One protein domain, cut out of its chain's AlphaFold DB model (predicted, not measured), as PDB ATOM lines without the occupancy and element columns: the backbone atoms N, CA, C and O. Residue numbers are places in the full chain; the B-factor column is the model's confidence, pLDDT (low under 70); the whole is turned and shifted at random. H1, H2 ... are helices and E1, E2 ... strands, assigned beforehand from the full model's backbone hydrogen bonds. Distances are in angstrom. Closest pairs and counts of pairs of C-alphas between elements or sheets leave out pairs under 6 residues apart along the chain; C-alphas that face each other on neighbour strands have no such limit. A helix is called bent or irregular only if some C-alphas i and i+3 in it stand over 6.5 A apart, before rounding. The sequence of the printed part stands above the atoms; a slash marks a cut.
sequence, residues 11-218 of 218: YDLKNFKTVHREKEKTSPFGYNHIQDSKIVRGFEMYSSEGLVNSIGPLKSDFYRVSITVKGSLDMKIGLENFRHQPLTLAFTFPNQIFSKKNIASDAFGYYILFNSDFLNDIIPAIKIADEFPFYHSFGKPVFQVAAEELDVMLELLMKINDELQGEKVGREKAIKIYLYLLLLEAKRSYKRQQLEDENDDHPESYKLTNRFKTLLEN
ATOM      1  N   TYR A  11     -58.592  -5.106  19.972       92.62
ATOM      2  CA  TYR A  11     -57.859  -5.272  18.721       92.62
ATOM      3  C   TYR A  11     -57.945  -6.704  18.215       92.62
ATOM      4  O   TYR A  11     -57.883  -7.643  19.011       92.62
ATOM      5  N   ASP A  12     -58.017  -6.831  16.895       92.19
ATOM      6  CA  ASP A  12     -57.765  -8.081  16.196       92.19
ATOM      7  C   ASP A  12     -56.307  -8.190  15.742       92.19
ATOM      8  O   ASP A  12     -55.545  -7.221  15.823       92.19
ATOM      9  N   LEU A  13     -55.905  -9.372  15.269       89.06
ATOM     10  CA  LEU A  13     -54.544  -9.615  14.778       89.06
ATOM     11  C   LEU A  13     -54.142  -8.584  13.701       89.06
ATOM     12  O   LEU A  13     -53.088  -7.960  13.790       89.06
ATOM     13  N   LYS A  14     -55.049  -8.327  12.745       85.06
ATOM     14  CA  LYS A  14     -54.824  -7.452  11.582       85.06
ATOM     15  C   LYS A  14     -54.489  -6.014  11.978       85.06
ATOM     16  O   LYS A  14     -53.655  -5.378  11.338       85.06
ATOM     17  N   ASN A  15     -55.142  -5.494  13.015       84.38
ATOM     18  CA  ASN A  15     -54.998  -4.100  13.428       84.38
ATOM     19  C   ASN A  15     -54.009  -3.917  14.591       84.38
ATOM     20  O   ASN A  15     -53.540  -2.801  14.830       84.38
ATOM     21  N   PHE A  16     -53.642  -4.990  15.301       86.00
ATOM     22  CA  PHE A  16     -52.800  -4.906  16.496       86.00
ATOM     23  C   PHE A  16     -51.363  -4.453  16.213       86.00
ATOM     24  O   PHE A  16     -50.783  -3.707  17.007       86.00
ATOM     25  N   LYS A  17     -50.788  -4.839  15.066       80.50
ATOM     26  CA  LYS A  17     -49.405  -4.479  14.706       80.50
ATOM     27  C   LYS A  17     -49.155  -2.966  14.775       80.50
ATOM     28  O   LYS A  17     -48.096  -2.544  15.237       80.50
ATOM     29  N   THR A  18     -50.143  -2.156  14.385       78.56
ATOM     30  CA  THR A  18     -50.047  -0.685  14.318       78.56
ATOM     31  C   THR A  18     -49.926   0.007  15.676       78.56
ATOM     32  O   THR A  18     -49.346   1.085  15.757       78.56
ATOM     33  N   VAL A  19     -50.442  -0.614  16.740       79.81
ATOM     34  CA  VAL A  19     -50.421  -0.060  18.104       79.81
ATOM     35  C   VAL A  19     -49.308  -0.651  18.966       79.81
ATOM     36  O   VAL A  19     -49.031  -0.146  20.050       79.81
ATOM     37  N   HIS A  20     -48.665  -1.723  18.495       78.31
ATOM     38  CA  HIS A  20     -47.669  -2.481  19.251       78.31
ATOM     39  C   HIS A  20     -46.223  -2.228  18.807       78.31
ATOM     40  O   HIS A  20     -45.293  -2.605  19.525       78.31
ATOM     41  N   ARG A  21     -46.011  -1.602  17.643       79.75
ATOM     42  CA  ARG A  21     -44.691  -1.505  17.006       79.75
ATOM     43  C   ARG A  21     -44.422  -0.128  16.396       79.75
ATOM     44  O   ARG A  21     -45.314   0.490  15.824       79.75
ATOM     45  N   GLU A  22     -43.169   0.310  16.474       76.81
ATOM     46  CA  GLU A  22     -42.632   1.451  15.731       76.81
ATOM     47  C   GLU A  22     -42.470   1.066  14.251       76.81
ATOM     48  O   GLU A  22     -42.006  -0.031  13.935       76.81
ATOM     49  N   LYS A  23     -42.849   1.958  13.329       65.25
ATOM     50  CA  LYS A  23     -42.858   1.664  11.883       65.25
ATOM     51  C   LYS A  23     -41.462   1.492  11.268       65.25
ATOM     52  O   LYS A  23     -41.353   0.854  10.229       65.25
ATOM     53  N   GLU A  24     -40.421   2.046  11.887       60.69
ATOM     54  CA  GLU A  24     -39.112   2.238  11.240       60.69
ATOM     55  C   GLU A  24     -38.027   1.226  11.640       60.69
ATOM     56  O   GLU A  24     -36.934   1.248  11.083       60.69
ATOM     57  N   LYS A  25     -38.304   0.309  12.578       58.75
ATOM     58  CA  LYS A  25     -37.331  -0.706  13.020       58.75
ATOM     59  C   LYS A  25     -37.661  -2.079  12.443       58.75
ATOM     60  O   LYS A  25     -38.681  -2.684  12.784       58.75
ATOM     61  N   THR A  26     -36.772  -2.574  11.587       62.28
ATOM     62  CA  THR A  26     -36.945  -3.797  10.796       62.28
ATOM     63  C   THR A  26     -35.956  -4.874  11.243       62.28
ATOM     64  O   THR A  26     -34.787  -4.883  10.878       62.28
ATOM     65  N   SER A  27     -36.441  -5.811  12.055       76.25
ATOM     66  CA  SER A  27     -35.760  -7.092  12.279       76.25
ATOM     67  C   SER A  27     -36.053  -8.016  11.088       76.25
ATOM     68  O   SER A  27     -37.174  -7.959  10.577       76.25
ATOM     69  N   PRO A  28     -35.141  -8.904  10.655       78.56
ATOM     70  CA  PRO A  28     -35.458  -9.923   9.648       78.56
ATOM     71  C   PRO A  28     -36.346 -11.056  10.197       78.56
ATOM     72  O   PRO A  28     -36.761 -11.941   9.455       78.56
ATOM     73  N   PHE A  29     -36.620 -11.061  11.504       88.94
ATOM     74  CA  PHE A  29     -37.342 -12.132  12.177       88.94
ATOM     75  C   PHE A  29     -38.864 -12.035  11.987       88.94
ATOM     76  O   PHE A  29     -39.480 -11.011  12.285       88.94
ATOM     77  N   GLY A  30     -39.492 -13.130  11.559       88.81
ATOM     78  CA  GLY A  30     -40.942 -13.268  11.440       88.81
ATOM     79  C   GLY A  30     -41.608 -12.124  10.665       88.81
ATOM     80  O   GLY A  30     -41.183 -11.737   9.583       88.81
ATOM     81  N   TYR A  31     -42.666 -11.562  11.243       88.56
ATOM     82  CA  TYR A  31     -43.498 -10.500  10.673       88.56
ATOM     83  C   TYR A  31     -42.908  -9.097  10.868       88.56
ATOM     84  O   TYR A  31     -43.539  -8.109  10.467       88.56
ATOM     85  N   ASN A  32     -41.715  -8.966  11.468       81.94
ATOM     86  CA  ASN A  32     -40.969  -7.707  11.435       81.94
ATOM     87  C   ASN A  32     -40.598  -7.344   9.984       81.94
ATOM     88  O   ASN A  32     -40.679  -6.171   9.618       81.94
ATOM     89  N   HIS A  33     -40.272  -8.346   9.161       81.44
ATOM     90  CA  HIS A  33     -40.005  -8.223   7.731       81.44
ATOM     91  C   HIS A  33     -40.492  -9.490   7.010       81.44
ATOM     92  O   HIS A  33     -39.787 -10.494   6.941       81.44
ATOM     93  N   ILE A  34     -41.723  -9.453   6.494       86.44
ATOM     94  CA  ILE A  34     -42.337 -10.564   5.760       86.44
ATOM     95  C   ILE A  34     -42.890 -10.058   4.432       86.44
ATOM     96  O   ILE A  34     -43.429  -8.954   4.361       86.44
ATOM     97  N   GLN A  35     -42.732 -10.857   3.381       86.38
ATOM     98  CA  GLN A  35     -43.340 -10.585   2.080       86.38
ATOM     99  C   GLN A  35     -44.830 -10.931   2.131       86.38
ATOM    100  O   GLN A  35     -45.197 -11.947   2.722       86.38
ATOM    101  N   ASP A  36     -45.679 -10.142   1.471       87.25
ATOM    102  CA  ASP A  36     -47.138 -10.339   1.494       87.25
ATOM    103  C   ASP A  36     -47.561 -11.747   1.042       87.25
ATOM    104  O   ASP A  36     -48.478 -12.339   1.610       87.25
ATOM    105  N   SER A  37     -46.841 -12.329   0.077       89.00
ATOM    106  CA  SER A  37     -47.056 -13.699  -0.416       89.00
ATOM    107  C   SER A  37     -46.796 -14.788   0.630       89.00
ATOM    108  O   SER A  37     -47.252 -15.918   0.467       89.00
ATOM    109  N   LYS A  38     -46.059 -14.471   1.699       90.94
ATOM    110  CA  LYS A  38     -45.660 -15.405   2.758       90.94
ATOM    111  C   LYS A  38     -46.486 -15.250   4.036       90.94
ATOM    112  O   LYS A  38     -46.223 -15.963   5.000       90.94
ATOM    113  N   ILE A  39     -47.466 -14.342   4.050       92.88
ATOM    114  CA  ILE A  39     -48.358 -14.136   5.192       92.88
ATOM    115  C   ILE A  39     -49.190 -15.398   5.433       92.88
ATOM    116  O   ILE A  39     -49.991 -15.806   4.595       92.88
ATOM    117  N   VAL A  40     -49.057 -15.956   6.632       95.00
ATOM    118  CA  VAL A  40     -49.912 -17.029   7.142       95.00
ATOM    119  C   VAL A  40     -51.111 -16.404   7.849       95.00
ATOM    120  O   VAL A  40     -50.964 -15.570   8.746       95.00
ATOM    121  N   ARG A  41     -52.325 -16.781   7.438       94.19
ATOM    122  CA  ARG A  41     -53.560 -16.230   8.015       94.19
ATOM    123  C   ARG A  41     -53.748 -16.702   9.457       94.19
ATOM    124  O   ARG A  41     -53.588 -17.879   9.756       94.19
ATOM    125  N   GLY A  42     -54.150 -15.778  10.332       95.81
ATOM    126  CA  GLY A  42     -54.453 -16.080  11.733       95.81
ATOM    127  C   GLY A  42     -53.224 -16.318  12.611       95.81
ATOM    128  O   GLY A  42     -53.383 -16.810  13.724       95.81
ATOM    129  N   PHE A  43     -52.026 -15.972  12.134       97.38
ATOM    130  CA  PHE A  43     -50.774 -16.137  12.860       97.38
ATOM    131  C   PHE A  43     -49.836 -14.962  12.607       97.38
ATOM    132  O   PHE A  43     -49.698 -14.506  11.475       97.38
ATOM    133  N   GLU A  44     -49.169 -14.499  13.658       95.75
ATOM    134  CA  GLU A  44     -48.065 -13.549  13.590       95.75
ATOM    135  C   GLU A  44     -46.982 -13.946  14.592       95.75
ATOM    136  O   GLU A  44     -47.259 -14.399  15.701       95.75
ATOM    137  N   MET A  45     -45.725 -13.722  14.225       95.25
ATOM    138  CA  MET A  45     -44.582 -13.917  15.113       95.25
ATOM    139  C   MET A  45     -43.599 -12.772  14.923       95.25
ATOM    140  O   MET A  45     -43.330 -12.392  13.788       95.25
ATOM    141  N   TYR A  46     -43.064 -12.210  16.003       91.56
ATOM    142  CA  TYR A  46     -42.126 -11.092  15.916       91.56
ATOM    143  C   TYR A  46     -41.139 -11.049  17.087       91.56
ATOM    144  O   TYR A  46     -41.421 -11.532  18.185       91.56
ATOM    145  N   SER A  47     -39.985 -10.426  16.852       93.19
ATOM    146  CA  SER A  47     -39.018 -10.076  17.893       93.19
ATOM    147  C   SER A  47     -39.411  -8.760  18.564       93.19
ATOM    148  O   SER A  47     -40.200  -7.968  18.026       93.19
ATOM    149  N   SER A  48     -38.859  -8.499  19.748       89.94
ATOM    150  CA  SER A  48     -39.132  -7.272  20.496       89.94
ATOM    151  C   SER A  48     -38.432  -6.023  19.957       89.94
ATOM    152  O   SER A  48     -38.703  -4.919  20.431       89.94
ATOM    153  N   GLU A  49     -37.556  -6.163  18.964       86.75
ATOM    154  CA  GLU A  49     -36.925  -5.027  18.293       86.75
ATOM    155  C   GLU A  49     -37.993  -4.139  17.666       86.75
ATOM    156  O   GLU A  49     -38.808  -4.627  16.893       86.75
ATOM    157  N   GLY A  50     -38.015  -2.846  17.993       80.62
ATOM    158  CA  GLY A  50     -39.030  -1.919  17.481       80.62
ATOM    159  C   GLY A  50     -40.399  -2.021  18.152       80.62
ATOM    160  O   GLY A  50     -41.381  -1.542  17.591       80.62
ATOM    161  N   LEU A  51     -40.502  -2.640  19.330       80.81
ATOM    162  CA  LEU A  51     -41.704  -2.523  20.154       80.81
ATOM    163  C   LEU A  51     -41.825  -1.139  20.782       80.81
ATOM    164  O   LEU A  51     -40.836  -0.552  21.209       80.81
ATOM    165  N   VAL A  52     -43.065  -0.666  20.914       83.44
ATOM    166  CA  VAL A  52     -43.356   0.546  21.688       83.44
ATOM    167  C   VAL A  52     -43.061   0.328  23.178       83.44
ATOM    168  O   VAL A  52     -43.328  -0.746  23.730       83.44
ATOM    169  N   ASN A  53     -42.566   1.376  23.843       82.50
ATOM    170  CA  ASN A  53     -42.130   1.341  25.248       82.50
ATOM    171  C   ASN A  53     -43.275   1.171  26.270       82.50
ATOM    172  O   ASN A  53     -43.030   0.894  27.444       82.50
ATOM    173  N   SER A  54     -44.527   1.349  25.843       86.81
ATOM    174  CA  SER A  54     -45.720   1.143  26.666       86.81
ATOM    175  C   SER A  54     -46.923   0.826  25.781       86.81
ATOM    176  O   SER A  54     -47.065   1.409  24.707       86.81
ATOM    177  N   ILE A  55     -47.791  -0.088  26.219       88.50
ATOM    178  CA  ILE A  55     -49.068  -0.364  25.549       88.50
ATOM    179  C   ILE A  55     -50.157  -0.720  26.562       88.50
ATOM    180  O   ILE A  55     -49.891  -1.370  27.573       88.50
ATOM    181  N   GLY A  56     -51.399  -0.362  26.242       87.25
ATOM    182  CA  GLY A  56     -52.587  -0.714  27.010       87.25
ATOM    183  C   GLY A  56     -53.012   0.353  28.035       87.25
ATOM    184  O   GLY A  56     -52.388   1.409  28.124       87.25
ATOM    185  N   PRO A  57     -54.093   0.101  28.795       91.56
ATOM    186  CA  PRO A  57     -54.860  -1.145  28.810       91.56
ATOM    187  C   PRO A  57     -55.591  -1.395  27.485       91.56
ATOM    188  O   PRO A  57     -56.141  -0.476  26.885       91.56
ATOM    189  N   LEU A  58     -55.579  -2.644  27.025       93.25
ATOM    190  CA  LEU A  58     -56.299  -3.093  25.833       93.25
ATOM    191  C   LEU A  58     -56.802  -4.525  25.996       93.25
ATOM    192  O   LEU A  58     -56.359  -5.246  26.888       93.25
ATOM    193  N   LYS A  59     -57.702  -4.934  25.109       93.25
ATOM    194  CA  LYS A  59     -58.106  -6.324  24.889       93.25
ATOM    195  C   LYS A  59     -57.661  -6.758  23.495       93.25
ATOM    196  O   LYS A  59     -57.591  -5.946  22.574       93.25
ATOM    197  N   SER A  60     -57.407  -8.045  23.335       93.31
ATOM    198  CA  SER A  60     -57.078  -8.667  22.049       93.31
ATOM    199  C   SER A  60     -58.021  -9.840  21.800       93.31
ATOM    200  O   SER A  60     -58.465 -10.444  22.767       93.31
ATOM    201  N   ASP A  61     -58.358 -10.170  20.558       94.69
ATOM    202  CA  ASP A  61     -59.206 -11.334  20.224       94.69
ATOM    203  C   ASP A  61     -58.420 -12.603  19.839       94.69
ATOM    204  O   ASP A  61     -58.995 -13.580  19.367       94.69
ATOM    205  N   PHE A  62     -57.116 -12.601  20.103       96.44
ATOM    206  CA  PHE A  62     -56.175 -13.668  19.786       96.44
ATOM    207  C   PHE A  62     -55.441 -14.156  21.039       96.44
ATOM    208  O   PHE A  62     -55.381 -13.469  22.065       96.44
ATOM    209  N   TYR A  63     -54.844 -15.339  20.935       97.81
ATOM    210  CA  TYR A  63     -53.897 -15.862  21.909       97.81
ATOM    211  C   TYR A  63     -52.527 -15.207  21.735       97.81
ATOM    212  O   TYR A  63     -52.119 -14.874  20.622       97.81
ATOM    213  N   ARG A  64     -51.800 -15.042  22.841       97.38
ATOM    214  CA  ARG A  64     -50.439 -14.496  22.873       97.38
ATOM    215  C   ARG A  64     -49.519 -15.428  23.647       97.38
ATOM    216  O   ARG A  64     -49.889 -15.904  24.718       97.38
ATOM    217  N   VAL A  65     -48.308 -15.593  23.136       98.25
ATOM    218  CA  VAL A  65     -47.126 -16.065  23.863       98.25
ATOM    219  C   VAL A  65     -46.137 -14.907  23.900       98.25
ATOM    220  O   VAL A  65     -45.908 -14.268  22.876       98.25
ATOM    221  N   SER A  66     -45.577 -14.602  25.066       97.31
ATOM    222  CA  SER A  66     -44.490 -13.633  25.247       97.31
ATOM    223  C   SER A  66     -43.320 -14.329  25.923       97.31
ATOM    224  O   SER A  66     -43.508 -14.953  26.961       97.31
ATOM    225  N   ILE A  67     -42.128 -14.212  25.347       98.25
ATOM    226  CA  ILE A  67     -40.906 -14.861  25.831       98.25
ATOM    227  C   ILE A  67     -39.880 -13.778  26.132       98.25
ATOM    228  O   ILE A  67     -39.486 -13.045  25.226       98.25
ATOM    229  N   THR A  68     -39.449 -13.657  27.385       98.00
ATOM    230  CA  THR A  68     -38.424 -12.692  27.800       98.00
ATOM    231  C   THR A  68     -37.054 -13.365  27.860       98.00
ATOM    232  O   THR A  68     -36.843 -14.294  28.635       98.00
ATOM    233  N   VAL A  69     -36.113 -12.873  27.053       97.75
ATOM    234  CA  VAL A  69     -34.750 -13.420  26.925       97.75
ATOM    235  C   VAL A  69     -33.721 -12.515  27.606       97.75
ATOM    236  O   VAL A  69     -32.792 -13.011  28.235       97.75
ATOM    237  N   LYS A  70     -33.879 -11.189  27.515       97.06
ATOM    238  CA  LYS A  70     -33.014 -10.198  28.183       97.06
ATOM    239  C   LYS A  70     -33.823  -9.040  28.752       97.06
ATOM    240  O   LYS A  70     -34.958  -8.810  28.331       97.06
ATOM    241  N   GLY A  71     -33.205  -8.303  29.672       95.81
ATOM    242  CA  GLY A  71     -33.787  -7.139  30.326       95.81
ATOM    243  C   GLY A  71     -35.035  -7.473  31.141       95.81
ATOM    244  O   GLY A  71     -35.212  -8.587  31.632       95.81
ATOM    245  N   SER A  72     -35.901  -6.479  31.318       95.88
ATOM    246  CA  SER A  72     -37.114  -6.610  32.127       95.88
ATOM    247  C   SER A  72     -38.236  -5.703  31.633       95.88
ATOM    248  O   SER A  72     -37.995  -4.727  30.922       95.88
ATOM    249  N   LEU A  73     -39.473  -6.031  32.004       95.88
ATOM    250  CA  LEU A  73     -40.634  -5.160  31.817       95.88
ATOM    251  C   LEU A  73     -41.698  -5.437  32.880       95.88
ATOM    252  O   LEU A  73     -41.730  -6.520  33.465       95.88
ATOM    253  N   ASP A  74     -42.598  -4.479  33.082       95.75
ATOM    254  CA  ASP A  74     -43.805  -4.698  33.873       95.75
ATOM    255  C   ASP A  74     -44.956  -5.050  32.940       95.75
ATOM    256  O   ASP A  74     -45.288  -4.289  32.026       95.75
ATOM    257  N   MET A  75     -45.588  -6.187  33.197       95.19
ATOM    258  CA  MET A  75     -46.760  -6.660  32.481       95.19
ATOM    259  C   MET A  75     -47.946  -6.717  33.439       95.19
ATOM    260  O   MET A  75     -47.827  -7.187  34.565       95.19
ATOM    261  N   LYS A  76     -49.108  -6.249  32.994       94.69
ATOM    262  CA  LYS A  76     -50.369  -6.415  33.713       94.69
ATOM    263  C   LYS A  76     -51.300  -7.281  32.884       94.69
ATOM    264  O   LYS A  76     -51.590  -6.929  31.737       94.69
ATOM    265  N   ILE A  77     -51.774  -8.370  33.476       93.81
ATOM    266  CA  ILE A  77     -52.738  -9.291  32.877       93.81
ATOM    267  C   ILE A  77     -53.956  -9.328  33.799       93.81
ATOM    268  O   ILE A  77     -53.861  -9.685  34.971       93.81
ATOM    269  N   GLY A  78     -55.110  -8.890  33.295       89.62
ATOM    270  CA  GLY A  78     -56.293  -8.675  34.125       89.62
ATOM    271  C   GLY A  78     -56.023  -7.648  35.231       89.62
ATOM    272  O   GLY A  78     -55.779  -6.468  34.958       89.62
ATOM    273  N   LEU A  79     -56.095  -8.092  36.487       86.88
ATOM    274  CA  LEU A  79     -55.841  -7.262  37.668       86.88
ATOM    275  C   LEU A  79     -54.440  -7.469  38.261       86.88
ATOM    276  O   LEU A  79     -54.014  -6.653  39.078       86.88
ATOM    277  N   GLU A  80     -53.722  -8.496  37.816       90.50
ATOM    278  CA  GLU A  80     -52.445  -8.925  38.380       90.50
ATOM    279  C   GLU A  80     -51.263  -8.255  37.672       90.50
ATOM    280  O   GLU A  80     -51.301  -8.009  36.462       90.50
ATOM    281  N   ASN A  81     -50.217  -7.935  38.440       93.44
ATOM    282  CA  ASN A  81     -48.990  -7.320  37.936       93.44
ATOM    283  C   ASN A  81     -47.847  -8.330  38.011       93.44
ATOM    284  O   ASN A  81     -47.627  -8.946  39.050       93.44
ATOM    285  N   PHE A  82     -47.084  -8.423  36.932       96.19
ATOM    286  CA  PHE A  82     -45.972  -9.342  36.772       96.19
ATOM    287  C   PHE A  82     -44.728  -8.565  36.361       96.19
ATOM    288  O   PHE A  82     -44.763  -7.751  35.434       96.19
ATOM    289  N   ARG A  83     -43.611  -8.842  37.033       95.25
ATOM    290  CA  ARG A  83     -42.294  -8.377  36.606       95.25
ATOM    291  C   ARG A  83     -41.667  -9.464  35.745       95.25
ATOM    292  O   ARG A  83     -41.395 -10.553  36.234       95.25
ATOM    293  N   HIS A  84     -41.439  -9.166  34.474       96.19
ATOM    294  CA  HIS A  84     -40.690 -10.061  33.603       96.19
ATOM    295  C   HIS A  84     -39.195  -9.847  33.776       96.19
ATOM    296  O   HIS A  84     -38.724  -8.712  33.884       96.19
ATOM    297  N   GLN A  85     -38.473 -10.953  33.706       96.88
ATOM    298  CA  GLN A  85     -37.019 -11.028  33.647       96.88
ATOM    299  C   GLN A  85     -36.625 -12.145  32.661       96.88
ATOM    300  O   GLN A  85     -37.525 -12.816  32.136       96.88
ATOM    301  N   PRO A  86     -35.332 -12.364  32.365       98.12
ATOM    302  CA  PRO A  86     -34.921 -13.485  31.524       98.12
ATOM    303  C   PRO A  86     -35.553 -14.805  31.985       98.12
ATOM    304  O   PRO A  86     -35.784 -14.995  33.179       98.12
ATOM    305  N   LEU A  87     -35.841 -15.693  31.032       98.31
ATOM    306  CA  LEU A  87     -36.505 -16.988  31.243       98.31
ATOM    307  C   LEU A  87     -37.999 -16.905  31.605       98.31
ATOM    308  O   LEU A  87     -38.601 -17.923  31.931       98.31
ATOM    309  N   THR A  88     -38.624 -15.724  31.547       98.38
ATOM    310  CA  THR A  88     -40.058 -15.573  31.852       98.38
ATOM    311  C   THR A  88     -40.915 -15.747  30.601       98.38
ATOM    312  O   THR A  88     -40.702 -15.064  29.594       98.38
ATOM    313  N   LEU A  89     -41.930 -16.606  30.695       98.50
ATOM    314  CA  LEU A  89     -43.000 -16.751  29.715       98.50
ATOM    315  C   LEU A  89     -44.271 -16.068  30.220       98.50
ATOM    316  O   LEU A  89     -44.556 -16.108  31.414       98.50
ATOM    317  N   ALA A  90     -45.053 -15.484  29.313       98.00
ATOM    318  CA  ALA A  90     -46.421 -15.063  29.597       98.00
ATOM    319  C   ALA A  90     -47.396 -15.449  28.490       98.00
ATOM    320  O   ALA A  90     -47.101 -15.318  27.298       98.00
ATOM    321  N   PHE A  91     -48.589 -15.843  28.911       97.81
ATOM    322  CA  PHE A  91     -49.659 -16.330  28.062       97.81
ATOM    323  C   PHE A  91     -50.922 -15.506  28.302       97.81
ATOM    324  O   PHE A  91     -51.330 -15.293  29.440       97.81
ATOM    325  N   THR A  92     -51.546 -15.015  27.229       96.56
ATOM    326  CA  THR A  92     -52.868 -14.373  27.326       96.56
ATOM    327  C   THR A  92     -53.822 -14.947  26.300       96.56
ATOM    328  O   THR A  92     -53.408 -15.263  25.184       96.56
ATOM    329  N   PHE A  93     -55.097 -15.034  26.658       95.62
ATOM    330  CA  PHE A  93     -56.169 -15.546  25.804       95.62
ATOM    331  C   PHE A  93     -57.107 -14.413  25.332       95.62
ATOM    332  O   PHE A  93     -57.033 -13.288  25.847       95.62
ATOM    333  N   PRO A  94     -57.991 -14.671  24.347       95.38
ATOM    334  CA  PRO A  94     -58.904 -13.659  23.824       95.38
ATOM    335  C   PRO A  94     -59.744 -12.950  24.901       95.38
ATOM    336  O   PRO A  94     -60.259 -13.554  25.834       95.38
ATOM    337  N   ASN A  95     -59.943 -11.643  24.723       92.94
ATOM    338  CA  ASN A  95     -60.667 -10.701  25.585       92.94
ATOM    339  C   ASN A  95     -60.028 -10.397  26.951       92.94
ATOM    340  O   ASN A  95     -60.571  -9.573  27.696       92.94
ATOM    341  N   GLN A  96     -58.869 -10.976  27.261       91.88
ATOM    342  CA  GLN A  96     -58.134 -10.657  28.480       91.88
ATOM    343  C   GLN A  96     -57.535  -9.243  28.405       91.88
ATOM    344  O   GLN A  96     -57.000  -8.825  27.374       91.88
ATOM    345  N   ILE A  97     -57.649  -8.483  29.501       93.38
ATOM    346  CA  ILE A  97     -57.066  -7.136  29.591       93.38
ATOM    347  C   ILE A  97     -55.553  -7.267  29.734       93.38
ATOM    348  O   ILE A  97     -55.070  -8.008  30.588       93.38
ATOM    349  N   PHE A  98     -54.818  -6.506  28.933       93.88
ATOM    350  CA  PHE A  98     -53.366  -6.513  28.896       93.88
ATOM    351  C   PHE A  98     -52.811  -5.087  28.879       93.88
ATOM    352  O   PHE A  98     -53.323  -4.210  28.176       93.88
ATOM    353  N   SER A  99     -51.725  -4.865  29.614       93.69
ATOM    354  CA  SER A  99     -50.856  -3.702  29.421       93.69
ATOM    355  C   SER A  99     -49.407  -4.058  29.718       93.69
ATOM    356  O   SER A  99     -49.150  -4.948  30.525       93.69
ATOM    357  N   LYS A 100     -48.465  -3.328  29.126       92.25
ATOM    358  CA  LYS A 100     -47.046  -3.422  29.474       92.25
ATOM    359  C   LYS A 100     -46.428  -2.032  29.567       92.25
ATOM    360  O   LYS A 100     -46.827  -1.139  28.820       92.25
ATOM    361  N   LYS A 101     -45.467  -1.856  30.465       93.44
ATOM    362  CA  LYS A 101     -44.752  -0.594  30.700       93.44
ATOM    363  C   LYS A 101     -43.367  -0.869  31.289       93.44
ATOM    364  O   LYS A 101     -43.024  -2.024  31.537       93.44
ATOM    365  N   ASN A 102     -42.602   0.191  31.550       92.62
ATOM    366  CA  ASN A 102     -41.303   0.117  32.232       92.62
ATOM    367  C   ASN A 102     -40.345  -0.893  31.575       92.62
ATOM    368  O   ASN A 102     -39.686  -1.672  32.263       92.62
ATOM    369  N   ILE A 103     -40.323  -0.905  30.239       92.00
ATOM    370  CA  ILE A 103     -39.479  -1.792  29.438       92.00
ATOM    371  C   ILE A 103     -38.031  -1.300  29.539       92.00
ATOM    372  O   ILE A 103     -37.751  -0.139  29.237       92.00
ATOM    373  N   ALA A 104     -37.125  -2.170  29.988       93.19
ATOM    374  CA  ALA A 104     -35.700  -1.871  30.066       93.19
ATOM    375  C   ALA A 104     -35.103  -1.635  28.669       93.19
ATOM    376  O   ALA A 104     -35.570  -2.195  27.678       93.19
ATOM    377  N   SER A 105     -34.045  -0.827  28.581       90.69
ATOM    378  CA  SER A 105     -33.401  -0.493  27.302       90.69
ATOM    379  C   SER A 105     -32.747  -1.695  26.614       90.69
ATOM    380  O   SER A 105     -32.617  -1.698  25.395       90.69
ATOM    381  N   ASP A 106     -32.354  -2.710  27.382       93.44
ATOM    382  CA  ASP A 106     -31.790  -3.978  26.915       93.44
ATOM    383  C   ASP A 106     -32.844  -5.095  26.786       93.44
ATOM    384  O   ASP A 106     -32.492  -6.251  26.531       93.44
ATOM    385  N   ALA A 107     -34.133  -4.778  26.980       93.50
ATOM    386  CA  ALA A 107     -35.194  -5.772  26.957       93.50
ATOM    387  C   ALA A 107     -35.309  -6.427  25.577       93.50
ATOM    388  O   ALA A 107     -35.616  -5.779  24.571       93.50
ATOM    389  N   PHE A 108     -35.122  -7.745  25.550       95.44
ATOM    390  CA  PHE A 108     -35.223  -8.542  24.338       95.44
ATOM    391  C   PHE A 108     -36.092  -9.777  24.552       95.44
ATOM    392  O   PHE A 108     -36.051 -10.415  25.608       95.44
ATOM    393  N   GLY A 109     -36.878 -10.126  23.540       96.00
ATOM    394  CA  GLY A 109     -37.787 -11.254  23.595       96.00
ATOM    395  C   GLY A 109     -38.553 -11.491  22.304       96.00
ATOM    396  O   GLY A 109     -38.382 -10.785  21.308       96.00
ATOM    397  N   TYR A 110     -39.442 -12.473  22.352       97.12
ATOM    398  CA  TYR A 110     -40.248 -12.908  21.218       97.12
ATOM    399  C   TYR A 110     -41.723 -12.926  21.573       97.12
ATOM    400  O   TYR A 110     -42.104 -13.081  22.734       97.12
ATOM    401  N   TYR A 111     -42.553 -12.773  20.552       96.06
ATOM    402  CA  TYR A 111     -43.993 -12.868  20.676       96.06
ATOM    403  C   TYR A 111     -44.546 -13.737  19.559       96.06
ATOM    404  O   TYR A 111     -44.145 -13.597  18.402       96.06
ATOM    405  N   ILE A 112     -45.515 -14.570  19.916       97.94
ATOM    406  CA  ILE A 112     -46.359 -15.296  18.973       97.94
ATOM    407  C   ILE A 112     -47.798 -14.885  19.242       97.94
ATOM    408  O   ILE A 112     -48.241 -14.919  20.392       97.94
ATOM    409  N   LEU A 113     -48.520 -14.504  18.196       97.62
ATOM    410  CA  LEU A 113     -49.941 -14.198  18.232       97.62
ATOM    411  C   LEU A 113     -50.678 -15.145  17.290       97.62
ATOM    412  O   LEU A 113     -50.234 -15.353  16.162       97.62
ATOM    413  N   PHE A 114     -51.806 -15.699  17.721       98.12
ATOM    414  CA  PHE A 114     -52.599 -16.567  16.856       98.12
ATOM    415  C   PHE A 114     -54.090 -16.525  17.180       98.12
ATOM    416  O   PHE A 114     -54.498 -16.408  18.338       98.12
ATOM    417  N   ASN A 115     -54.913 -16.623  16.141       97.62
ATOM    418  CA  ASN A 115     -56.361 -16.701  16.278       97.62
ATOM    419  C   ASN A 115     -56.777 -18.029  16.911       97.62
ATOM    420  O   ASN A 115     -56.063 -19.030  16.831       97.62
ATOM    421  N   SER A 116     -57.965 -18.059  17.510       93.69
ATOM    422  CA  SER A 116     -58.481 -19.260  18.171       93.69
ATOM    423  C   SER A 116     -58.623 -20.465  17.244       93.69
ATOM    424  O   SER A 116     -58.445 -21.593  17.689       93.69
ATOM    425  N   ASP A 117     -58.892 -20.236  15.962       95.50
ATOM    426  CA  ASP A 117     -59.043 -21.270  14.945       95.50
ATOM    427  C   ASP A 117     -57.721 -21.739  14.323       95.50
ATOM    428  O   ASP A 117     -57.703 -22.747  13.614       95.50
ATOM    429  N   PHE A 118     -56.602 -21.064  14.603       98.06
ATOM    430  CA  PHE A 118     -55.327 -21.324  13.934       98.06
ATOM    431  C   PHE A 118     -54.850 -22.774  14.116       98.06
ATOM    432  O   PHE A 118     -54.383 -23.406  13.161       98.06
ATOM    433  N   LEU A 119     -55.019 -23.322  15.322       97.75
ATOM    434  CA  LEU A 119     -54.589 -24.672  15.694       97.75
ATOM    435  C   LEU A 119     -55.658 -25.758  15.494       97.75
ATOM    436  O   LEU A 119     -55.374 -26.910  15.810       97.75
ATOM    437  N   ASN A 120     -56.833 -25.449  14.926       96.06
ATOM    438  CA  ASN A 120     -57.963 -26.392  14.842       96.06
ATOM    439  C   ASN A 120     -57.635 -27.736  14.163       96.06
ATOM    440  O   ASN A 120     -58.231 -28.751  14.509       96.06
ATOM    441  N   ASP A 121     -56.663 -27.772  13.244       93.50
ATOM    442  CA  ASP A 121     -56.221 -29.014  12.581       93.50
ATOM    443  C   ASP A 121     -55.334 -29.913  13.468       93.50
ATOM    444  O   ASP A 121     -54.834 -30.941  13.002       93.50
ATOM    445  N   ILE A 122     -55.003 -29.465  14.678       96.88
ATOM    446  CA  ILE A 122     -54.166 -30.163  15.664       96.88
ATOM    447  C   ILE A 122     -54.971 -30.371  16.943       96.88
ATOM    448  O   ILE A 122     -55.069 -31.490  17.435       96.88
ATOM    449  N   ILE A 123     -55.570 -29.297  17.452       96.94
ATOM    450  CA  ILE A 123     -56.386 -29.285  18.661       96.94
ATOM    451  C   ILE A 123     -57.563 -28.315  18.455       96.94
ATOM    452  O   ILE A 123     -57.345 -27.173  18.046       96.94
ATOM    453  N   PRO A 124     -58.818 -28.719  18.734       96.00
ATOM    454  CA  PRO A 124     -59.954 -27.806  18.674       96.00
ATOM    455  C   PRO A 124     -59.772 -26.600  19.602       96.00
ATOM    456  O   PRO A 124     -59.365 -26.763  20.752       96.00
ATOM    457  N   ALA A 125     -60.169 -25.406  19.155       93.38
ATOM    458  CA  ALA A 125     -60.059 -24.161  19.926       93.38
ATOM    459  C   ALA A 125     -60.601 -24.259  21.366       93.38
ATOM    460  O   ALA A 125     -59.996 -23.734  22.298       93.38
ATOM    461  N   ILE A 126     -61.722 -24.969  21.554       91.31
ATOM    462  CA  ILE A 126     -62.369 -25.167  22.862       91.31
ATOM    463  C   ILE A 126     -61.522 -26.001  23.837       91.31
ATOM    464  O   ILE A 126     -61.733 -25.934  25.040       91.31
ATOM    465  N   LYS A 127     -60.555 -26.771  23.330       95.56
ATOM    466  CA  LYS A 127     -59.666 -27.626  24.123       95.56
ATOM    467  C   LYS A 127     -58.332 -26.975  24.467       95.56
ATOM    468  O   LYS A 127     -57.589 -27.548  25.254       95.56
ATOM    469  N   ILE A 128     -58.036 -25.779  23.950       96.00
ATOM    470  CA  ILE A 128     -56.753 -25.105  24.203       96.00
ATOM    471  C   ILE A 128     -56.531 -24.866  25.701       96.00
ATOM    472  O   ILE A 128     -55.452 -25.170  26.192       96.00
ATOM    473  N   ALA A 129     -57.532 -24.366  26.432       93.62
ATOM    474  CA  ALA A 129     -57.393 -24.102  27.869       93.62
ATOM    475  C   ALA A 129     -57.320 -25.390  28.713       93.62
ATOM    476  O   ALA A 129     -56.567 -25.429  29.684       93.62
ATOM    477  N   ASP A 130     -58.045 -26.444  28.316       92.75
ATOM    478  CA  ASP A 130     -57.963 -27.774  28.945       92.75
ATOM    479  C   ASP A 130     -56.562 -28.378  28.758       92.75
ATOM    480  O   ASP A 130     -56.002 -29.012  29.653       92.75
ATOM    481  N   GLU A 131     -55.989 -28.212  27.565       96.25
ATOM    482  CA  GLU A 131     -54.690 -28.781  27.243       96.25
ATOM    483  C   GLU A 131     -53.532 -27.955  27.806       96.25
ATOM    484  O   GLU A 131     -52.530 -28.530  28.235       96.25
ATOM    485  N   PHE A 132     -53.663 -26.635  27.829       97.50
ATOM    486  CA  PHE A 132     -52.629 -25.696  28.242       97.50
ATOM    487  C   PHE A 132     -53.163 -24.814  29.380       97.50
ATOM    488  O   PHE A 132     -53.711 -23.739  29.121       97.50
ATOM    489  N   PRO A 133     -52.982 -25.231  30.648       94.56
ATOM    490  CA  PRO A 133     -53.597 -24.575  31.805       94.56
ATOM    491  C   PRO A 133     -53.249 -23.095  31.953       94.56
ATOM    492  O   PRO A 133     -54.063 -22.328  32.447       94.56
ATOM    493  N   PHE A 134     -52.086 -22.657  31.468       96.12
ATOM    494  CA  PHE A 134     -51.688 -21.243  31.445       96.12
ATOM    495  C   PHE A 134     -52.549 -20.356  30.518       96.12
ATOM    496  O   PHE A 134     -52.422 -19.134  30.556       96.12
ATOM    497  N   TYR A 135     -53.435 -20.939  29.703       96.12
ATOM    498  CA  TYR A 135     -54.496 -20.222  28.983       96.12
ATOM    499  C   TYR A 135     -55.858 -20.269  29.681       96.12
ATOM    500  O   TYR A 135     -56.791 -19.606  29.228       96.12
ATOM    501  N   HIS A 136     -55.996 -21.012  30.777       92.00
ATOM    502  CA  HIS A 136     -57.207 -20.988  31.583       92.00
ATOM    503  C   HIS A 136     -57.287 -19.676  32.371       92.00
ATOM    504  O   HIS A 136     -56.287 -19.165  32.871       92.00
ATOM    505  N   SER A 137     -58.501 -19.164  32.568       85.31
ATOM    506  CA  SER A 137     -58.783 -17.986  33.407       85.31
ATOM    507  C   SER A 137     -58.281 -18.086  34.856       85.31
ATOM    508  O   SER A 137     -58.122 -17.051  35.499       85.31
ATOM    509  N   PHE A 138     -58.040 -19.304  35.349       83.12
ATOM    510  CA  PHE A 138     -57.559 -19.604  36.700       83.12
ATOM    511  C   PHE A 138     -56.158 -20.230  36.695       83.12
ATOM    512  O   PHE A 138     -55.646 -20.596  37.747       83.12
ATOM    513  N   GLY A 139     -55.545 -20.412  35.525       88.12
ATOM    514  CA  GLY A 139     -54.162 -20.862  35.448       88.12
ATOM    515  C   GLY A 139     -53.201 -19.734  35.786       88.12
ATOM    516  O   GLY A 139     -53.581 -18.566  35.780       88.12
ATOM    517  N   LYS A 140     -51.936 -20.076  36.031       93.75
ATOM    518  CA  LYS A 140     -50.860 -19.105  36.229       93.75
ATOM    519  C   LYS A 140     -50.339 -18.671  34.850       93.75
ATOM    520  O   LYS A 140     -49.620 -19.432  34.204       93.75
ATOM    521  N   PRO A 141     -50.687 -17.468  34.353       95.50
ATOM    522  CA  PRO A 141     -50.382 -17.091  32.975       95.50
ATOM    523  C   PRO A 141     -48.913 -16.714  32.782       95.50
ATOM    524  O   PRO A 141     -48.472 -16.584  31.644       95.50
ATOM    525  N   VAL A 142     -48.164 -16.501  33.870       97.50
ATOM    526  CA  VAL A 142     -46.764 -16.071  33.855       97.50
ATOM    527  C   VAL A 142     -45.934 -16.979  34.746       97.50
ATOM    528  O   VAL A 142     -46.230 -17.138  35.930       97.50
ATOM    529  N   PHE A 143     -44.875 -17.554  34.190       97.94
ATOM    530  CA  PHE A 143     -43.964 -18.430  34.920       97.94
ATOM    531  C   PHE A 143     -42.578 -18.427  34.278       97.94
ATOM    532  O   PHE A 143     -42.407 -17.999  33.134       97.94
ATOM    533  N   GLN A 144     -41.576 -18.866  35.037       98.00
ATOM    534  CA  GLN A 144     -40.211 -19.007  34.539       98.00
ATOM    535  C   GLN A 144     -39.955 -20.425  34.057       98.00
ATOM    536  O   GLN A 144     -40.592 -21.366  34.519       98.00
ATOM    537  N   VAL A 145     -39.016 -20.574  33.133       98.38
ATOM    538  CA  VAL A 145     -38.543 -21.873  32.650       98.38
ATOM    539  C   VAL A 145     -37.058 -22.043  32.955       98.38
ATOM    540  O   VAL A 145     -36.363 -21.075  33.264       98.38
ATOM    541  N   ALA A 146     -36.565 -23.277  32.896       98.31
ATOM    542  CA  ALA A 146     -35.128 -23.524  32.938       98.31
ATOM    543  C   ALA A 146     -34.452 -22.977  31.668       98.31
ATOM    544  O   ALA A 146     -35.102 -22.794  30.636       98.31
ATOM    545  N   ALA A 147     -33.146 -22.717  31.735       98.19
ATOM    546  CA  ALA A 147     -32.403 -22.180  30.596       98.19
ATOM    547  C   ALA A 147     -32.458 -23.136  29.394       98.19
ATOM    548  O   ALA A 147     -32.748 -22.714  28.280       98.19
ATOM    549  N   GLU A 148     -32.310 -24.433  29.648       98.06
ATOM    550  CA  GLU A 148     -32.340 -25.481  28.628       98.06
ATOM    551  C   GLU A 148     -33.735 -25.615  27.998       98.06
ATOM    552  O   GLU A 148     -33.872 -25.861  26.803       98.06
ATOM    553  N   GLU A 149     -34.794 -25.414  28.792       98.31
ATOM    554  CA  GLU A 149     -36.175 -25.398  28.295       98.31
ATOM    555  C   GLU A 149     -36.416 -24.183  27.389       98.31
ATOM    556  O   GLU A 149     -37.081 -24.305  26.357       98.31
ATOM    557  N   LEU A 150     -35.863 -23.017  27.748       98.44
ATOM    558  CA  LEU A 150     -35.922 -21.833  26.896       98.44
ATOM    559  C   LEU A 150     -35.172 -22.068  25.581       98.44
ATOM    560  O   LEU A 150     -35.711 -21.728  24.530       98.44
ATOM    561  N   ASP A 151     -33.982 -22.664  25.620       98.38
ATOM    562  CA  ASP A 151     -33.186 -22.939  24.420       98.38
ATOM    563  C   ASP A 151     -33.967 -23.799  23.415       98.38
ATOM    564  O   ASP A 151     -34.072 -23.434  22.242       98.38
ATOM    565  N   VAL A 152     -34.643 -24.857  23.879       98.44
ATOM    566  CA  VAL A 152     -35.526 -25.681  23.029       98.44
ATOM    567  C   VAL A 152     -36.666 -24.851  22.423       98.44
ATOM    568  O   VAL A 152     -36.985 -24.988  21.238       98.44
ATOM    569  N   MET A 153     -37.289 -23.956  23.195       98.50
ATOM    570  CA  MET A 153     -38.342 -23.074  22.668       98.50
ATOM    571  C   MET A 153     -37.806 -22.081  21.631       98.50
ATOM    572  O   MET A 153     -38.496 -21.790  20.650       98.50
ATOM    573  N   LEU A 154     -36.589 -21.565  21.819       98.25
ATOM    574  CA  LEU A 154     -35.932 -20.682  20.858       98.25
ATOM    575  C   LEU A 154     -35.602 -21.424  19.557       98.25
ATOM    576  O   LEU A 154     -35.821 -20.871  18.479       98.25
ATOM    577  N   GLU A 155     -35.168 -22.683  19.623       98.50
ATOM    578  CA  GLU A 155     -34.987 -23.520  18.432       98.50
ATOM    579  C   GLU A 155     -36.302 -23.709  17.662       98.50
ATOM    580  O   GLU A 155     -36.334 -23.577  16.436       98.50
ATOM    581  N   LEU A 156     -37.411 -23.968  18.364       98.69
ATOM    582  CA  LEU A 156     -38.736 -24.083  17.744       98.69
ATOM    583  C   LEU A 156     -39.179 -22.766  17.091       98.69
ATOM    584  O   LEU A 156     -39.707 -22.784  15.978       98.69
ATOM    585  N   LEU A 157     -38.916 -21.620  17.730       97.88
ATOM    586  CA  LEU A 157     -39.144 -20.297  17.137       97.88
ATOM    587  C   LEU A 157     -38.339 -20.095  15.850       97.88
ATOM    588  O   LEU A 157     -38.877 -19.570  14.874       97.88
ATOM    589  N   MET A 158     -37.072 -20.517  15.823       97.75
ATOM    590  CA  MET A 158     -36.254 -20.424  14.610       97.75
ATOM    591  C   MET A 158     -36.808 -21.313  13.497       97.75
ATOM    592  O   MET A 158     -36.928 -20.853  12.366       97.75
ATOM    593  N   LYS A 159     -37.271 -22.531  13.809       98.44
ATOM    594  CA  LYS A 159     -37.937 -23.393  12.817       98.44
ATOM    595  C   LYS A 159     -39.209 -22.761  12.255       98.44
ATOM    596  O   LYS A 159     -39.441 -22.833  11.051       98.44
ATOM    597  N   ILE A 160     -40.019 -22.107  13.094       98.19
ATOM    598  CA  ILE A 160     -41.178 -21.332  12.623       98.19
ATOM    599  C   ILE A 160     -40.717 -20.206  11.696       98.19
ATOM    600  O   ILE A 160     -41.314 -20.004  10.642       98.19
ATOM    601  N   ASN A 161     -39.661 -19.478  12.066       97.12
ATOM    602  CA  ASN A 161     -39.126 -18.398  11.245       97.12
ATOM    603  C   ASN A 161     -38.652 -18.911   9.879       97.12
ATOM    604  O   ASN A 161     -38.994 -18.320   8.862       97.12
ATOM    605  N   ASP A 162     -37.949 -20.037   9.835       96.69
ATOM    606  CA  ASP A 162     -37.493 -20.643   8.584       96.69
ATOM    607  C   ASP A 162     -38.668 -21.052   7.689       96.69
ATOM    608  O   ASP A 162     -38.642 -20.815   6.481       96.69
ATOM    609  N   GLU A 163     -39.738 -21.608   8.267       97.50
ATOM    610  CA  GLU A 163     -40.970 -21.890   7.525       97.50
ATOM    611  C   GLU A 163     -41.703 -20.611   7.095       97.50
ATOM    612  O   GLU A 163     -42.353 -20.618   6.053       97.50
ATOM    613  N   LEU A 164     -41.598 -19.497   7.832       95.38
ATOM    614  CA  LEU A 164     -42.137 -18.186   7.437       95.38
ATOM    615  C   LEU A 164     -41.338 -17.522   6.302       95.38
ATOM    616  O   LEU A 164     -41.917 -16.833   5.459       95.38
ATOM    617  N   GLN A 165     -40.026 -17.732   6.260       92.69
ATOM    618  CA  GLN A 165     -39.162 -17.145   5.237       92.69
ATOM    619  C   GLN A 165     -39.028 -18.037   3.996       92.69
ATOM    620  O   GLN A 165     -38.783 -17.530   2.899       92.69
ATOM    621  N   GLY A 166     -39.227 -19.347   4.134       91.69
ATOM    622  CA  GLY A 166     -39.226 -20.308   3.032       91.69
ATOM    623  C   GLY A 166     -40.556 -20.402   2.278       91.69
ATOM    624  O   GLY A 166     -41.561 -19.806   2.651       91.69
ATOM    625  N   GLU A 167     -40.563 -21.198   1.208       92.81
ATOM    626  CA  GLU A 167     -41.749 -21.498   0.382       92.81
ATOM    627  C   GLU A 167     -41.978 -23.012   0.263       92.81
ATOM    628  O   GLU A 167     -42.450 -23.527  -0.748       92.81
ATOM    629  N   LYS A 168     -41.607 -23.756   1.310       94.88
ATOM    630  CA  LYS A 168     -41.732 -25.214   1.323       94.88
ATOM    631  C   LYS A 168     -43.202 -25.631   1.258       94.88
ATOM    632  O   LYS A 168     -44.072 -25.032   1.898       94.88
ATOM    633  N   VAL A 169     -43.469 -26.714   0.533       96.69
ATOM    634  CA  VAL A 169     -44.781 -27.370   0.546       96.69
ATOM    635  C   VAL A 169     -45.111 -27.788   1.982       96.69
ATOM    636  O   VAL A 169     -44.289 -28.397   2.659       96.69
ATOM    637  N   GLY A 170     -46.311 -27.444   2.456       96.38
ATOM    638  CA  GLY A 170     -46.762 -27.781   3.812       96.38
ATOM    639  C   GLY A 170     -46.269 -26.850   4.927       96.38
ATOM    640  O   GLY A 170     -46.567 -27.118   6.092       96.38
ATOM    641  N   ARG A 171     -45.587 -25.741   4.601       96.88
ATOM    642  CA  ARG A 171     -45.053 -24.766   5.575       96.88
ATOM    643  C   ARG A 171     -46.051 -24.314   6.646       96.88
ATOM    644  O   ARG A 171     -45.706 -24.269   7.821       96.88
ATOM    645  N   GLU A 172     -47.309 -24.045   6.289       97.25
ATOM    646  CA  GLU A 172     -48.318 -23.605   7.267       97.25
ATOM    647  C   GLU A 172     -48.637 -24.695   8.295       97.25
ATOM    648  O   GLU A 172     -48.743 -24.419   9.489       97.25
ATOM    649  N   LYS A 173     -48.739 -25.956   7.853       97.94
ATOM    650  CA  LYS A 173     -48.952 -27.086   8.762       97.94
ATOM    651  C   LYS A 173     -47.738 -27.285   9.667       97.94
ATOM    652  O   LYS A 173     -47.922 -27.532  10.858       97.94
ATOM    653  N   ALA A 174     -46.525 -27.128   9.134       98.25
ATOM    654  CA  ALA A 174     -45.297 -27.182   9.921       98.25
ATOM    655  C   ALA A 174     -45.266 -26.087  11.002       98.25
ATOM    656  O   ALA A 174     -45.009 -26.399  12.162       98.25
ATOM    657  N   ILE A 175     -45.634 -24.844  10.669       98.50
ATOM    658  CA  ILE A 175     -45.745 -23.737  11.638       98.50
ATOM    659  C   ILE A 175     -46.712 -24.091  12.773       98.50
ATOM    660  O   ILE A 175     -46.365 -23.925  13.942       98.50
ATOM    661  N   LYS A 176     -47.899 -24.625  12.453       98.56
ATOM    662  CA  LYS A 176     -48.874 -25.058  13.471       98.56
ATOM    663  C   LYS A 176     -48.296 -26.144  14.386       98.56
ATOM    664  O   LYS A 176     -48.478 -26.077  15.598       98.56
ATOM    665  N   ILE A 177     -47.582 -27.124  13.823       98.56
ATOM    666  CA  ILE A 177     -46.948 -28.210  14.589       98.56
ATOM    667  C   ILE A 177     -45.845 -27.663  15.500       98.56
ATOM    668  O   ILE A 177     -45.812 -28.010  16.676       98.56
ATOM    669  N   TYR A 178     -44.975 -26.784  14.999       98.75
ATOM    670  CA  TYR A 178     -43.922 -26.180  15.817       98.75
ATOM    671  C   TYR A 178     -44.484 -25.302  16.937       98.75
ATOM    672  O   TYR A 178     -43.982 -25.369  18.057       98.75
ATOM    673  N   LEU A 179     -45.555 -24.541  16.679       98.75
ATOM    674  CA  LEU A 179     -46.258 -23.800  17.727       98.75
ATOM    675  C   LEU A 179     -46.818 -24.749  18.791       98.75
ATOM    676  O   LEU A 179     -46.627 -24.521  19.980       98.75
ATOM    677  N   TYR A 180     -47.488 -25.824  18.378       98.69
ATOM    678  CA  TYR A 180     -48.035 -26.803  19.313       98.69
ATOM    679  C   TYR A 180     -46.937 -27.470  20.159       98.69
ATOM    680  O   TYR A 180     -47.088 -27.586  21.373       98.69
ATOM    681  N   LEU A 181     -45.796 -27.827  19.555       98.75
ATOM    682  CA  LEU A 181     -44.628 -28.334  20.286       98.75
ATOM    683  C   LEU A 181     -44.084 -27.304  21.284       98.75
ATOM    684  O   LEU A 181     -43.790 -27.669  22.416       98.75
ATOM    685  N   LEU A 182     -44.017 -26.022  20.913       98.81
ATOM    686  CA  LEU A 182     -43.582 -24.953  21.817       98.81
ATOM    687  C   LEU A 182     -44.510 -24.839  23.034       98.81
ATOM    688  O   LEU A 182     -44.041 -24.738  24.167       98.81
ATOM    689  N   LEU A 183     -45.828 -24.911  22.818       98.75
ATOM    690  CA  LEU A 183     -46.811 -24.918  23.905       98.75
ATOM    691  C   LEU A 183     -46.695 -26.180  24.776       98.75
ATOM    692  O   LEU A 183     -46.864 -26.105  25.994       98.75
ATOM    693  N   LEU A 184     -46.364 -27.332  24.183       98.56
ATOM    694  CA  LEU A 184     -46.098 -28.563  24.927       98.56
ATOM    695  C   LEU A 184     -44.836 -28.468  25.790       98.56
ATOM    696  O   LEU A 184     -44.876 -28.926  26.932       98.56
ATOM    697  N   GLU A 185     -43.750 -27.863  25.306       98.56
ATOM    698  CA  GLU A 185     -42.564 -27.632  26.142       98.56
ATOM    699  C   GLU A 185     -42.895 -26.719  27.327       98.56
ATOM    700  O   GLU A 185     -42.534 -27.015  28.469       98.56
ATOM    701  N   ALA A 186     -43.685 -25.665  27.092       98.62
ATOM    702  CA  ALA A 186     -44.152 -24.787  28.160       98.62
ATOM    703  C   ALA A 186     -45.002 -25.554  29.185       98.62
ATOM    704  O   ALA A 186     -44.806 -25.405  30.389       98.62
ATOM    705  N   LYS A 187     -45.890 -26.444  28.724       98.25
ATOM    706  CA  LYS A 187     -46.703 -27.314  29.586       98.25
ATOM    707  C   LYS A 187     -45.856 -28.287  30.407       98.25
ATOM    708  O   LYS A 187     -46.161 -28.511  31.576       98.25
ATOM    709  N   ARG A 188     -44.805 -28.877  29.833       98.19
ATOM    710  CA  ARG A 188     -43.895 -29.773  30.573       98.19
ATOM    711  C   ARG A 188     -43.194 -29.029  31.700       98.19
ATOM    712  O   ARG A 188     -43.182 -29.531  32.821       98.19
ATOM    713  N   SER A 189     -42.701 -27.822  31.424       98.12
ATOM    714  CA  SER A 189     -42.120 -26.953  32.451       98.12
ATOM    715  C   SER A 189     -43.149 -26.588  33.527       98.12
ATOM    716  O   SER A 189     -42.869 -26.724  34.718       98.12
ATOM    717  N   TYR A 190     -44.370 -26.231  33.117       97.31
ATOM    718  CA  TYR A 190     -45.484 -25.908  34.016       97.31
ATOM    719  C   TYR A 190     -45.801 -27.055  34.988       97.31
ATOM    720  O   TYR A 190     -45.923 -26.843  36.194       97.31
ATOM    721  N   LYS A 191     -45.865 -28.290  34.475       95.94
ATOM    722  CA  LYS A 191     -46.112 -29.499  35.273       95.94
ATOM    723  C   LYS A 191     -44.943 -29.880  36.169       95.94
ATOM    724  O   LYS A 191     -45.162 -30.247  37.318       95.94
ATOM    725  N   ARG A 192     -43.705 -29.779  35.675       96.19
ATOM    726  CA  ARG A 192     -42.491 -30.028  36.473       96.19
ATOM    727  C   ARG A 192     -42.437 -29.123  37.704       96.19
ATOM    728  O   ARG A 192     -41.963 -29.546  38.751       96.19
ATOM    729  N   GLN A 193     -42.919 -27.893  37.555       95.81
ATOM    730  CA  GLN A 193     -43.004 -26.892  38.615       95.81
ATOM    731  C   GLN A 193     -44.261 -27.020  39.491       95.81
ATOM    732  O   GLN A 193     -44.404 -26.235  40.418       95.81
ATOM    733  N   GLN A 194     -45.168 -27.966  39.209       92.88
ATOM    734  CA  GLN A 194     -46.421 -28.173  39.956       92.88
ATOM    735  C   GLN A 194     -47.319 -26.920  40.031       92.88
ATOM    736  O   GLN A 194     -48.086 -26.727  40.969       92.88
ATOM    737  N   LEU A 195     -47.285 -26.077  38.992       89.62
ATOM    738  CA  LEU A 195     -48.038 -24.813  38.950       89.62
ATOM    739  C   LEU A 195     -49.557 -25.000  38.766       89.62
ATOM    740  O   LEU A 195     -50.307 -24.025  38.794       89.62
ATOM    741  N   GLU A 196     -50.025 -26.226  38.513       79.06
ATOM    742  CA  GLU A 196     -51.457 -26.568  38.533       79.06
ATOM    743  C   GLU A 196     -51.970 -26.665  39.982       79.06
ATOM    744  O   GLU A 196     -53.100 -26.256  40.252       79.06
ATOM    745  N   ASP A 197     -51.121 -27.125  40.907       66.69
ATOM    746  CA  ASP A 197     -51.480 -27.448  42.293       66.69
ATOM    747  C   ASP A 197     -51.364 -26.234  43.234       66.69
ATOM    748  O   ASP A 197     -52.120 -26.120  44.197       66.69
ATOM    749  N   GLU A 198     -50.496 -25.260  42.918       57.47
ATOM    750  CA  GLU A 198     -50.378 -23.985  43.661       57.47
ATOM    751  C   GLU A 198     -51.689 -23.174  43.694       57.47
ATOM    752  O   GLU A 198     -51.863 -22.289  44.532       57.47
ATOM    753  N   ASN A 199     -52.647 -23.474  42.811       51.62
ATOM    754  CA  ASN A 199     -53.964 -22.842  42.821       51.62
ATOM    755  C   ASN A 199     -54.809 -23.181  44.062       51.62
ATOM    756  O   ASN A 199     -55.801 -22.493  44.326       51.62
ATOM    757  N   ASP A 200     -54.431 -24.200  44.837       46.19
ATOM    758  CA  ASP A 200     -55.083 -24.512  46.111       46.19
ATOM    759  C   ASP A 200     -54.531 -23.679  47.288       46.19
ATOM    760  O   ASP A 200     -55.146 -23.643  48.352       46.19
ATOM    761  N   ASP A 201     -53.438 -22.933  47.096       44.88
ATOM    762  CA  ASP A 201     -52.799 -22.117  48.145       44.88
ATOM    763  C   ASP A 201     -53.186 -20.624  48.084       44.88
ATOM    764  O   ASP A 201     -52.696 -19.789  48.849       44.88
ATOM    765  N   HIS A 202     -54.116 -20.259  47.192       53.53
ATOM    766  CA  HIS A 202     -54.666 -18.904  47.168       53.53
ATOM    767  C   HIS A 202     -55.502 -18.624  48.429       53.53
ATOM    768  O   HIS A 202     -56.252 -19.500  48.878       53.53
ATOM    769  N   PRO A 203     -55.472 -17.386  48.966       52.16
ATOM    770  CA  PRO A 203     -56.329 -16.981  50.076       52.16
ATOM    771  C   PRO A 203     -57.799 -17.338  49.806       52.16
ATOM    772  O   PRO A 203     -58.268 -17.211  48.676       52.16
ATOM    773  N   GLU A 204     -58.550 -17.720  50.842       54.22
ATOM    774  CA  GLU A 204     -59.997 -18.030  50.797       54.22
ATOM    775  C   GLU A 204     -60.820 -17.047  49.935       54.22
ATOM    776  O   GLU A 204     -61.761 -17.442  49.250       54.22
ATOM    777  N   SER A 205     -60.430 -15.769  49.883       49.09
ATOM    778  CA  SER A 205     -61.059 -14.741  49.045       49.09
ATOM    779  C   SER A 205     -60.911 -14.982  47.533       49.09
ATOM    780  O   SER A 205     -61.847 -14.717  46.773       49.09
ATOM    781  N   TYR A 206     -59.784 -15.530  47.074       55.50
ATOM    782  CA  TYR A 206     -59.593 -15.948  45.682       55.50
ATOM    783  C   TYR A 206     -60.426 -17.197  45.380       55.50
ATOM    784  O   TYR A 206     -61.130 -17.234  44.376       55.50
ATOM    785  N   LYS A 207     -60.473 -18.178  46.294       57.34
ATOM    786  CA  LYS A 207     -61.345 -19.359  46.145       57.34
ATOM    787  C   LYS A 207     -62.830 -18.981  46.100       57.34
ATOM    788  O   LYS A 207     -63.588 -19.541  45.307       57.34
ATOM    789  N   LEU A 208     -63.246 -17.999  46.900       61.66
ATOM    790  CA  LEU A 208     -64.617 -17.494  46.928       61.66
ATOM    791  C   LEU A 208     -64.981 -16.759  45.632       61.66
ATOM    792  O   LEU A 208     -66.047 -17.004  45.068       61.66
ATOM    793  N   THR A 209     -64.091 -15.906  45.120       62.06
ATOM    794  CA  THR A 209     -64.311 -15.249  43.821       62.06
ATOM    795  C   THR A 209     -64.277 -16.247  42.660       62.06
ATOM    796  O   THR A 209     -65.059 -16.091  41.721       62.06
ATOM    797  N   ASN A 210     -63.466 -17.307  42.750       55.22
ATOM    798  CA  ASN A 210     -63.446 -18.413  41.790       55.22
ATOM    799  C   ASN A 210     -64.786 -19.159  41.772       55.22
ATOM    800  O   ASN A 210     -65.406 -19.254  40.716       55.22
ATOM    801  N   ARG A 211     -65.298 -19.588  42.935       59.34
ATOM    802  CA  ARG A 211     -66.621 -20.237  43.030       59.34
ATOM    803  C   ARG A 211     -67.739 -19.344  42.505       59.34
ATOM    804  O   ARG A 211     -68.611 -19.818  41.783       59.34
ATOM    805  N   PHE A 212     -67.706 -18.053  42.832       68.88
ATOM    806  CA  PHE A 212     -68.735 -17.117  42.389       68.88
ATOM    807  C   PHE A 212     -68.745 -16.943  40.865       68.88
ATOM    808  O   PHE A 212     -69.810 -16.883  40.265       68.88
ATOM    809  N   LYS A 213     -67.572 -16.905  40.221       55.59
ATOM    810  CA  LYS A 213     -67.478 -16.793  38.758       55.59
ATOM    811  C   LYS A 213     -67.919 -18.066  38.041       55.59
ATOM    812  O   LYS A 213     -68.682 -17.963  37.091       55.59
ATOM    813  N   THR A 214     -67.530 -19.247  38.524       56.94
ATOM    814  CA  THR A 214     -67.978 -20.526  37.938       56.94
ATOM    815  C   THR A 214     -69.500 -20.703  38.018       56.94
ATOM    816  O   THR A 214     -70.099 -21.326  37.148       56.94
ATOM    817  N   LEU A 215     -70.149 -20.122  39.032       62.56
ATOM    818  CA  LEU A 215     -71.611 -20.112  39.163       62.56
ATOM    819  C   LEU A 215     -72.318 -19.132  38.212       62.56
ATOM    820  O   LEU A 215     -73.522 -19.253  38.035       62.56
ATOM    821  N   LEU A 216     -71.602 -18.169  37.626       57.03
ATOM    822  CA  LEU A 216     -72.144 -17.228  36.638       57.03
ATOM    823  C   LEU A 216     -71.971 -17.715  35.192       57.03
ATOM    824  O   LEU A 216     -72.588 -17.160  34.287       57.03
ATOM    825  N   GLU A 217     -71.097 -18.701  34.970       47.06
ATOM    826  CA  GLU A 217     -70.829 -19.309  33.658       47.06
ATOM    827  C   GLU A 217     -71.692 -20.564  33.387       47.06
ATOM    828  O   GLU A 217     -71.601 -21.127  32.296       47.06
ATOM    829  N   ASN A 218     -72.548 -20.964  34.342       39.34
ATOM    830  CA  ASN A 218     -73.628 -21.953  34.183       39.34
ATOM    831  C   ASN A 218     -74.997 -21.262  34.167       39.34
ATOM    832  O   ASN A 218     -75.907 -21.793  33.494       39.34
TER     833      ASN A 218
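This is residues 11 to 218 of the 218 residues of an uncharacterized protein of Pedobacter sp. SG918 (UniProt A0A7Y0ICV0). Two antiparallel sheets lie face to face as a well-aligned sandwich, wound as a jelly roll, and a long helical hairpin, H3 and H4, covers the outer face of the larger sheet. H1 sits by E1 and E2 at one side of the sandwich, while at the far end of H4 the last residues trail off through H5 and H6; residues 200 to 205 and 211 to 218 stick out. The printed part has 208 residues with six named helices and nine named strands, in the order H1, E1 to E8, H2, E9, H3 to H6, a mixed class. The sheets run E1 - E8 - E3 - E6 - E9 and E2 - E7 - E4 - E5. The whole is compact, with a radius of gyration of the C-alphas of 17.0 A and spans of 52 by 38 by 34 A.

Find C-alpha 13 at (-54.544, -9.615, 14.778), where H1 begins; it ends at residue 20 and is irregular, but only just, with C-alphas 14 and 17 6.9 A apart. Next come E1, residues 43 to 47, and E2, residues 55 to 60. E3, residues 63 to 70, is the longest strand, 22.5 A from first to last C-alpha. E4 holds residues 73 to 77, E5 80 to 84, E6 88 to 92 and E7 97 to 101. E8, residues 108 to 114, is 20.6 A long. H2, residues 125 to 131, is irregular: C-alphas 126 and 129 are 7.1 A apart. After E9, residues 142 to 144, look for H3, residues 147 to 165, 26.7 A long. H4 runs 31.4 A, from C-alpha 171 at (-45.053, -24.766, 5.575) to C-alpha 192 at (-42.491, -30.028, 36.473). H5, residues 197 to 200, and H6, residues 204 to 214, follow.

Begin with the five-stranded sheet, whose edge strands are E1 and E9: look for N 44 and O 113 at 2.9 A between E1 and E8, N 65 and O 112 at 2.8 A between E8 and E3, N 66 and O 90 at 2.8 A between E3 and E6, and N 89 and O 143 at 2.8 A between E6 and E9. The other sheet is twisted; here N 58 and O 98 are 3.0 A apart between E2 and E7, N 76 and O 99 2.8 A between E7 and E4, and N 82 and O 75 2.8 A in the hairpin E4 and E5. These sheets form a sandwich, two sheets face to face, 10.8 A centre to centre where they face each other. Their jelly roll, one long hairpin wound over both sheets, nests E1 with E8, E2 with E7, E3 with E6 and E4 with E5. H3 and H4 are on the same face of the five-stranded sheet, two layers, at heights over the sheet of 10.3 A and 9.8 A. H4 runs across the strands, at 76 degrees to E9 on the local plane. H3 and H4 touch, closest at the C-alphas of Ile 160 and Ile 175, 5.3 A, with a shallow tilt of 11 degrees, opposite ways. H1 is on the opposite face of that sheet and only grazes the other, where the C-alphas of His 20 and Ile 55 come closest, at 6.8 A. H2 and H4 are only just apart, closest 8.5 A. In H3, H4 and H6 every O i to N i+4 pair is within hydrogen-bond range; H1 has 1 of 4, with 4 of 5 O i to N i+3 pairs, H2 1 of 3, with 3 of 4, and H5 is too short for an i+4 pair.

The C-alphas of Glu 167 and Glu 204 are farthest apart, 53.7 A. The printed part has no cut, and the link from H1 to E1, 22 residues, is long. The mean pLDDT of the printed part is 88.9; residues 23 to 26 and 197 to 218 are under 70.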